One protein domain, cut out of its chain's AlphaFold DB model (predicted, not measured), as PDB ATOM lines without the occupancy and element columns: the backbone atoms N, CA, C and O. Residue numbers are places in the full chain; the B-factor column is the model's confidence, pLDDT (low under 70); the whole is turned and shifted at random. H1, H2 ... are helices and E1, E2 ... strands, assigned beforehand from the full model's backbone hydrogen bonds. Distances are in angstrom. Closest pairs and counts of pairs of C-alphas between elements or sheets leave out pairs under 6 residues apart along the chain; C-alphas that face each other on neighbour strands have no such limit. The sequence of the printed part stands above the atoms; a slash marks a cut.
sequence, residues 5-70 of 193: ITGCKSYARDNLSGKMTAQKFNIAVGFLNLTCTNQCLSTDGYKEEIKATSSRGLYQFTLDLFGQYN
ATOM      1  N   ILE A   5      22.675  38.898   5.238       86.00
ATOM      2  CA  ILE A   5      23.989  39.513   5.402       86.00
ATOM      3  C   ILE A   5      24.746  39.289   4.103       86.00
ATOM      4  O   ILE A   5      24.769  38.178   3.578       86.00
ATOM      5  N   THR A   6      25.380  40.340   3.604       87.75
ATOM      6  CA  THR A   6      26.180  40.289   2.388       87.75
ATOM      7  C   THR A   6      27.483  41.039   2.600       87.75
ATOM      8  O   THR A   6      27.514  42.074   3.256       87.75
ATOM      9  N   GLY A   7      28.561  40.541   2.001       87.75
ATOM     10  CA  GLY A   7      29.834  41.245   1.957       87.75
ATOM     11  C   GLY A   7      30.487  41.129   0.590       87.75
ATOM     12  O   GLY A   7      30.393  40.095  -0.068       87.75
ATOM     13  N   CYS A   8      31.165  42.188   0.161       86.75
ATOM     14  CA  CYS A   8      31.980  42.174  -1.043       86.75
ATOM     15  C   CYS A   8      33.343  42.817  -0.785       86.75
ATOM     16  O   CYS A   8      33.484  43.799  -0.055       86.75
ATOM     17  N   LYS A   9      34.369  42.246  -1.413       84.12
ATOM     18  CA  LYS A   9      35.736  42.753  -1.383       84.12
ATOM     19  C   LYS A   9      36.116  43.243  -2.770       84.12
ATOM     20  O   LYS A   9      35.870  42.529  -3.737       84.12
ATOM     21  N   SER A  10      36.776  44.402  -2.840       75.19
ATOM     22  CA  SER A  10      37.316  44.931  -4.092       75.19
ATOM     23  C   SER A  10      38.831  44.974  -4.146       75.19
ATOM     24  O   SER A  10      39.448  45.900  -3.630       75.19
ATOM     25  N   TYR A  11      39.421  44.032  -4.887       73.62
ATOM     26  CA  TYR A  11      40.868  43.966  -5.122       73.62
ATOM     27  C   TYR A  11      41.423  45.212  -5.822       73.62
ATOM     28  O   TYR A  11      42.554  45.598  -5.556       73.62
ATOM     29  N   ALA A  12      40.619  45.895  -6.644       70.06
ATOM     30  CA  ALA A  12      41.018  47.148  -7.289       70.06
ATOM     31  C   ALA A  12      41.242  48.312  -6.301       70.06
ATOM     32  O   ALA A  12      41.851  49.315  -6.663       70.06
ATOM     33  N   ARG A  13      40.732  48.209  -5.063       67.44
ATOM     34  CA  ARG A  13      40.867  49.240  -4.016       67.44
ATOM     35  C   ARG A  13      41.960  48.923  -2.994       67.44
ATOM     36  O   ARG A  13      42.227  49.759  -2.127       67.44
ATOM     37  N   ASP A  14      42.553  47.737  -3.086       72.19
ATOM     38  CA  ASP A  14      43.625  47.283  -2.211       72.19
ATOM     39  C   ASP A  14      44.986  47.592  -2.851       72.19
ATOM     40  O   ASP A  14      45.154  47.555  -4.071       72.19
ATOM     41  N   ASN A  15      45.986  47.881  -2.020       67.44
ATOM     42  CA  ASN A  15      47.351  48.031  -2.502       67.44
ATOM     43  C   ASN A  15      47.971  46.638  -2.704       67.44
ATOM     44  O   ASN A  15      48.268  45.939  -1.737       67.44
ATOM     45  N   LEU A  16      48.164  46.243  -3.964       67.38
ATOM     46  CA  LEU A  16      48.738  44.948  -4.363       67.38
ATOM     47  C   LEU A  16      50.272  44.897  -4.237       67.38
ATOM     48  O   LEU A  16      50.882  43.863  -4.507       67.38
ATOM     49  N   SER A  17      50.913  46.001  -3.838       66.62
ATOM     50  CA  SER A  17      52.363  46.098  -3.659       66.62
ATOM     51  C   SER A  17      52.826  45.327  -2.417       66.62
ATOM     52  O   SER A  17      53.084  45.934  -1.385       66.62
ATOM     53  N   GLY A  18      52.905  43.991  -2.516       62.47
ATOM     54  CA  GLY A  18      53.748  43.033  -1.766       62.47
ATOM     55  C   GLY A  18      53.705  42.976  -0.226       62.47
ATOM     56  O   GLY A  18      53.916  41.910   0.346       62.47
ATOM     57  N   LYS A  19      53.445  44.081   0.473       66.88
ATOM     58  CA  LYS A  19      53.296  44.170   1.923       66.88
ATOM     59  C   LYS A  19      51.828  43.991   2.279       66.88
ATOM     60  O   LYS A  19      50.955  44.651   1.716       66.88
ATOM     61  N   MET A  20      51.561  43.121   3.249       65.50
ATOM     62  CA  MET A  20      50.220  42.913   3.788       65.50
ATOM     63  C   MET A  20      49.726  44.218   4.427       65.50
ATOM     64  O   MET A  20      50.177  44.610   5.501       65.50
ATOM     65  N   THR A  21      48.834  44.915   3.730       73.69
ATOM     66  CA  THR A  21      48.187  46.145   4.195       73.69
ATOM     67  C   THR A  21      46.738  45.855   4.583       73.69
ATOM     68  O   THR A  21      46.203  44.793   4.261       73.69
ATOM     69  N   ALA A  22      46.112  46.771   5.328       80.38
ATOM     70  CA  ALA A  22      44.706  46.644   5.710       80.38
ATOM     71  C   ALA A  22      43.832  46.505   4.455       80.38
ATOM     72  O   ALA A  22      43.818  47.392   3.601       80.38
ATOM     73  N   GLN A  23      43.114  45.390   4.366       82.38
ATOM     74  CA  GLN A  23      42.234  45.067   3.253       82.38
ATOM     75  C   GLN A  23      40.850  45.659   3.502       82.38
ATOM     76  O   GLN A  23      40.376  45.665   4.642       82.38
ATOM     77  N   LYS A  24      40.202  46.145   2.441       85.38
ATOM     78  CA  LYS A  24      38.876  46.770   2.532       85.38
ATOM     79  C   LYS A  24      37.765  45.789   2.177       85.38
ATOM     80  O   LYS A  24      37.798  45.145   1.127       85.38
ATOM     81  N   PHE A  25      36.746  45.742   3.023       86.75
ATOM     82  CA  PHE A  25      35.545  44.937   2.846       86.75
ATOM     83  C   PHE A  25      34.325  45.835   3.004       86.75
ATOM     84  O   PHE A  25      34.246  46.586   3.967       86.75
ATOM     85  N   ASN A  26      33.364  45.743   2.094       87.25
ATOM     86  CA  ASN A  26      32.043  46.321   2.312       87.25
ATOM     87  C   ASN A  26      31.148  45.216   2.860       87.25
ATOM     88  O   ASN A  26      31.076  44.149   2.252       87.25
ATOM     89  N   ILE A  27      30.481  45.460   3.983       88.19
ATOM     90  CA  ILE A  27      29.536  44.519   4.592       88.19
ATOM     91  C   ILE A  27      28.205  45.232   4.789       88.19
ATOM     92  O   ILE A  27      28.169  46.421   5.095       88.19
ATOM     93  N   ALA A  28      27.113  44.508   4.577       86.75
ATOM     94  CA  ALA A  28      25.761  44.996   4.743       86.75
ATOM     95  C   ALA A  28      24.860  43.947   5.403       86.75
ATOM     96  O   ALA A  28      25.023  42.743   5.185       86.75
ATOM     97  N   VAL A  29      23.885  44.422   6.172       85.88
ATOM     98  CA  VAL A  29      22.820  43.638   6.794       85.88
ATOM     99  C   VAL A  29      21.482  44.326   6.540       85.88
ATOM    100  O   VAL A  29      21.340  45.519   6.788       85.88
ATOM    101  N   GLY A  30      20.504  43.582   6.035       83.75
ATOM    102  CA  GLY A  30      19.213  44.120   5.606       83.75
ATOM    103  C   GLY A  30      18.320  43.042   5.001       83.75
ATOM    104  O   GLY A  30      18.757  41.904   4.810       83.75
ATOM    105  N   PHE A  31      17.057  43.365   4.741       82.00
ATOM    106  CA  PHE A  31      16.111  42.435   4.115       82.00
ATOM    107  C   PHE A  31      16.262  42.425   2.587       82.00
ATOM    108  O   PHE A  31      15.974  41.413   1.944       82.00
ATOM    109  N   LEU A  32      16.810  43.502   2.019       79.62
ATOM    110  CA  LEU A  32      17.165  43.637   0.615       79.62
ATOM    111  C   LEU A  32      18.630  44.063   0.477       79.62
ATOM    112  O   LEU A  32      18.957  45.245   0.522       79.62
ATOM    113  N   ASN A  33      19.517  43.097   0.225       83.12
ATOM    114  CA  ASN A  33      20.927  43.362  -0.068       83.12
ATOM    115  C   ASN A  33      21.217  43.164  -1.557       83.12
ATOM    116  O   ASN A  33      21.011  42.081  -2.101       83.12
ATOM    117  N   LEU A  34      21.759  44.192  -2.206       78.75
ATOM    118  CA  LEU A  34      22.101  44.187  -3.625       78.75
ATOM    119  C   LEU A  34      23.607  44.396  -3.782       78.75
ATOM    120  O   LEU A  34      24.172  45.345  -3.238       78.75
ATOM    121  N   THR A  35      24.252  43.518  -4.548       79.44
ATOM    122  CA  THR A  35      25.680  43.624  -4.884       79.44
ATOM    123  C   THR A  35      25.826  43.749  -6.389       79.44
ATOM    124  O   THR A  35      25.246  42.960  -7.132       79.44
ATOM    125  N   CYS A  36      26.613  44.715  -6.848       72.00
ATOM    126  CA  CYS A  36      26.945  44.867  -8.262       72.00
ATOM    127  C   CYS A  36      28.314  44.260  -8.607       72.00
ATOM    128  O   CYS A  36      29.155  44.037  -7.737       72.00
ATOM    129  N   THR A  37      28.558  44.001  -9.895       71.50
ATOM    130  CA  THR A  37      29.776  43.333 -10.400       71.50
ATOM    131  C   THR A  37      31.069  44.122 -10.159       71.50
ATOM    132  O   THR A  37      32.143  43.534 -10.112       71.50
ATOM    133  N   ASN A  38      30.974  45.431  -9.918       68.06
ATOM    134  CA  ASN A  38      32.072  46.291  -9.461       68.06
ATOM    135  C   ASN A  38      32.272  46.264  -7.929       68.06
ATOM    136  O   ASN A  38      32.988  47.110  -7.397       68.06
ATOM    137  N   GLN A  39      31.632  45.321  -7.224       74.50
ATOM    138  CA  GLN A  39      31.742  45.108  -5.777       74.50
ATOM    139  C   GLN A  39      31.322  46.338  -4.950       74.50
ATOM    140  O   GLN A  39      31.927  46.648  -3.918       74.50
ATOM    141  N   CYS A  40      30.267  47.034  -5.387       73.81
ATOM    142  CA  CYS A  40      29.542  47.992  -4.549       73.81
ATOM    143  C   CYS A  40      28.293  47.336  -3.932       73.81
ATOM    144  O   CYS A  40      27.713  46.409  -4.502       73.81
ATOM    145  N   LEU A  41      27.897  47.826  -2.754       77.88
ATOM    146  CA  LEU A  41      26.847  47.240  -1.918       77.88
ATOM    147  C   LEU A  41      25.726  48.237  -1.607       77.88
ATOM    148  O   LEU A  41      25.993  49.318  -1.071       77.88
ATOM    149  N   SER A  42      24.481  47.849  -1.908       77.50
ATOM    150  CA  SER A  42      23.249  48.516  -1.462       77.50
ATOM    151  C   SER A  42      22.524  47.641  -0.467       77.50
ATOM    152  O   SER A  42      22.447  46.430  -0.652       77.50
ATOM    153  N   THR A  43      21.937  48.265   0.538       79.25
ATOM    154  CA  THR A  43      21.040  47.599   1.470       79.25
ATOM    155  C   THR A  43      19.943  48.565   1.886       79.25
ATOM    156  O   THR A  43      20.159  49.779   1.854       79.25
ATOM    157  N   ASP A  44      18.785  48.022   2.231       74.75
ATOM    158  CA  ASP A  44      17.716  48.710   2.954       74.75
ATOM    159  C   ASP A  44      18.018  48.839   4.460       74.75
ATOM    160  O   ASP A  44      17.382  49.623   5.156       74.75
ATOM    161  N   GLY A  45      19.000  48.089   4.969       80.56
ATOM    162  CA  GLY A  45      19.438  48.129   6.357       80.56
ATOM    163  C   GLY A  45      20.741  48.901   6.566       80.56
ATOM    164  O   GLY A  45      20.900  50.045   6.143       80.56
ATOM    165  N   TYR A  46      21.684  48.286   7.276       78.88
ATOM    166  CA  TYR A  46      22.943  48.911   7.676       78.88
ATOM    167  C   TYR A  46      24.113  48.398   6.835       78.88
ATOM    168  O   TYR A  46      24.216  47.200   6.573       78.88
ATOM    169  N   LYS A  47      25.018  49.293   6.426       81.75
ATOM    170  CA  LYS A  47      26.241  48.950   5.685       81.75
ATOM    171  C   LYS A  47      27.443  49.734   6.189       81.75
ATOM    172  O   LYS A  47      27.308  50.905   6.530       81.75
ATOM    173  N   GLU A  48      28.618  49.122   6.117       81.81
ATOM    174  CA  GLU A  48      29.877  49.748   6.517       81.81
ATOM    175  C   GLU A  48      31.056  49.252   5.664       81.81
ATOM    176  O   GLU A  48      31.072  48.104   5.203       81.81
ATOM    177  N   GLU A  49      32.051  50.121   5.448       84.88
ATOM    178  CA  GLU A  49      33.358  49.729   4.906       84.88
ATOM    179  C   GLU A  49      34.296  49.401   6.075       84.88
ATOM    180  O   GLU A  49      34.709  50.280   6.830       84.88
ATOM    181  N   ILE A  50      34.675  48.134   6.195       85.88
ATOM    182  CA  ILE A  50      35.564  47.620   7.233       85.88
ATOM    183  C   ILE A  50      36.977  47.472   6.669       85.88
ATOM    184  O   ILE A  50      37.193  46.910   5.591       85.88
ATOM    185  N   LYS A  51      37.966  47.934   7.437       85.38
ATOM    186  CA  LYS A  51      39.392  47.733   7.153       85.38
ATOM    187  C   LYS A  51      39.947  46.678   8.098       85.38
ATOM    188  O   LYS A  51      40.065  46.924   9.294       85.38
ATOM    189  N   ALA A  52      40.323  45.521   7.564       84.81
ATOM    190  CA  ALA A  52      40.834  44.409   8.359       84.81
ATOM    191  C   ALA A  52      42.222  43.962   7.884       84.81
ATOM    192  O   ALA A  52      42.489  43.834   6.691       84.81
ATOM    193  N   THR A  53      43.116  43.697   8.836       85.19
ATOM    194  CA  THR A  53      44.458  43.131   8.597       85.19
ATOM    195  C   THR A  53      44.523  41.627   8.881       85.19
ATOM    196  O   THR A  53      45.535  40.993   8.597       85.19
ATOM    197  N   SER A  54      43.458  41.047   9.446       86.00
ATOM    198  CA  SER A  54      43.343  39.619   9.759       86.00
ATOM    199  C   SER A  54      41.890  39.146   9.669       86.00
ATOM    200  O   SER A  54      40.958  39.937   9.826       86.00
ATOM    201  N   SER A  55      41.694  37.839   9.476       85.62
ATOM    202  CA  SER A  55      40.368  37.202   9.485       85.62
ATOM    203  C   SER A  55      39.640  37.378  10.821       85.62
ATOM    204  O   SER A  55      38.438  37.620  10.839       85.62
ATOM    205  N   ARG A  56      40.372  37.328  11.942       87.75
ATOM    206  CA  ARG A  56      39.816  37.566  13.282       87.75
ATOM    207  C   ARG A  56      39.307  38.999  13.445       87.75
ATOM    208  O   ARG A  56      38.231  39.193  13.997       87.75
ATOM    209  N   GLY A  57      40.060  39.981  12.945       84.56
ATOM    210  CA  GLY A  57      39.628  41.379  12.944       84.56
ATOM    211  C   GLY A  57      38.365  41.573  12.111       84.56
ATOM    212  O   GLY A  57      37.408  42.169  12.591       84.56
ATOM    213  N   LEU A  58      38.325  40.995  10.905       86.06
ATOM    214  CA  LEU A  58      37.136  41.032  10.052       86.06
ATOM    215  C   LEU A  58      35.908  40.440  10.759       86.06
ATOM    216  O   LEU A  58      34.845  41.053  10.735       86.06
ATOM    217  N   TYR A  59      36.060  39.287  11.417       87.12
ATOM    218  CA  TYR A  59      34.981  38.647  12.169       87.12
ATOM    219  C   TYR A  59      34.451  39.538  13.301       87.12
ATOM    220  O   TYR A  59      33.242  39.724  13.400       87.12
ATOM    221  N   GLN A  60      35.337  40.141  14.101       87.06
ATOM    222  CA  GLN A  60      34.928  41.028  15.193       87.06
ATOM    223  C   GLN A  60      34.172  42.258  14.678       87.06
ATOM    224  O   GLN A  60      33.067  42.517  15.139       87.06
ATOM    225  N   PHE A  61      34.707  42.953  13.670       84.50
ATOM    226  CA  PHE A  61      34.024  44.109  13.078       84.50
ATOM    227  C   PHE A  61      32.662  43.741  12.487       84.50
ATOM    228  O   PHE A  61      31.714  44.512  12.566       84.50
ATOM    229  N   THR A  62      32.552  42.541  11.917       83.62
ATOM    230  CA  THR A  62      31.288  42.034  11.381       83.62
ATOM    231  C   THR A  62      30.264  41.794  12.500       83.62
ATOM    232  O   THR A  62      29.100  42.150  12.339       83.62
ATOM    233  N   LEU A  63      30.682  41.255  13.653       85.12
ATOM    234  CA  LEU A  63      29.813  41.118  14.830       85.12
ATOM    235  C   LEU A  63      29.390  42.476  15.399       85.12
ATOM    236  O   LEU A  63      28.217  42.653  15.725       85.12
ATOM    237  N   ASP A  64      30.313  43.433  15.481       82.56
ATOM    238  CA  ASP A  64      30.026  44.781  15.979       82.56
ATOM    239  C   ASP A  64      29.020  45.502  15.064       82.56
ATOM    240  O   ASP A  64      28.101  46.167  15.547       82.56
ATOM    241  N   LEU A  65      29.139  45.310  13.745       76.94
ATOM    242  CA  LEU A  65      28.190  45.806  12.748       76.94
ATOM    243  C   LEU A  65      26.788  45.221  12.957       76.94
ATOM    244  O   LEU A  65      25.792  45.942  12.892       76.94
ATOM    245  N   PHE A  66      26.686  43.924  13.261       78.75
ATOM    246  CA  PHE A  66      25.398  43.299  13.571       78.75
ATOM    247  C   PHE A  66      24.821  43.777  14.901       78.75
ATOM    248  O   PHE A  66      23.612  43.976  14.991       78.75
ATOM    249  N   GLY A  67      25.665  44.006  15.908       75.56
ATOM    250  CA  GLY A  67      25.242  44.554  17.198       75.56
ATOM    251  C   GLY A  67      24.655  45.965  17.090       75.56
ATOM    252  O   GLY A  67      23.781  46.330  17.870       75.56
ATOM    253  N   GLN A  68      25.095  46.743  16.099       76.44
ATOM    254  CA  GLN A  68      24.575  48.085  15.820       76.44
ATOM    255  C   GLN A  68      23.288  48.083  14.985       76.44
ATOM    256  O   GLN A  68      22.550  49.073  14.977       76.44
ATOM    257  N   TYR A  69      22.985  46.989  14.283       78.00
ATOM    258  CA  TYR A  69      21.799  46.907  13.443       78.00
ATOM    259  C   TYR A  69      20.528  46.723  14.280       78.00
ATOM    260  O   TYR A  69      20.224  45.648  14.800       78.00
ATOM    261  N   ASN A  70      19.733  47.790  14.375       79.31
ATOM    262  CA  ASN A  70      18.452  47.756  15.067       79.31
ATOM    263  C   ASN A  70      17.353  47.161  14.168       79.31
ATOM    264  O   ASN A  70      16.636  47.877  13.465       79.31
TER     265      ASN A  70
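What this domain is: This is residues 5 to 70 of the 193 residues of the protein "DUF3871 family protein" of Bacteroides finegoldii (UniProt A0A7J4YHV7). A twisted antiparallel sheet, E1-E2-E5, has H1 over one face, in two layers, and the small hairpin E3-E4 under the other at one end. The link of residues 10 to 22 makes the opposite end. The 66 printed residues include five strands, then one helix: mixed class, compact, radius of gyration of the C-alphas 12.3 A, flat, 38 by 26 by 11 A.

How they stand to each other: E2, residues 23 to 30, is antiparallel to E1, residues 5 to 9, its hairpin partner, with N 6 and O 28 2.9 A apart, and to E5, residues 46 to 52, with N 50 and O 25 2.7 A apart. H1, residues 55 to 68, has every O i to N i+4 pair within hydrogen-bond range; its height over the sheet is 8.9 A. E3, residues 33 to 35, and E4, residues 41 to 43, have N 34 and O 42 2.8 A apart.

Where its parts are: E2 spans 23.2 A, H1 20.2 A. C-alpha 5 is at (23.989, 39.513, 5.402), C-alpha 68 at (24.575, 48.085, 15.820).

The domain as a whole: The printed part has no cut. The E1 to E2 link is long. Residues 13, 15 to 20 and 38 are under 70 in pLDDT.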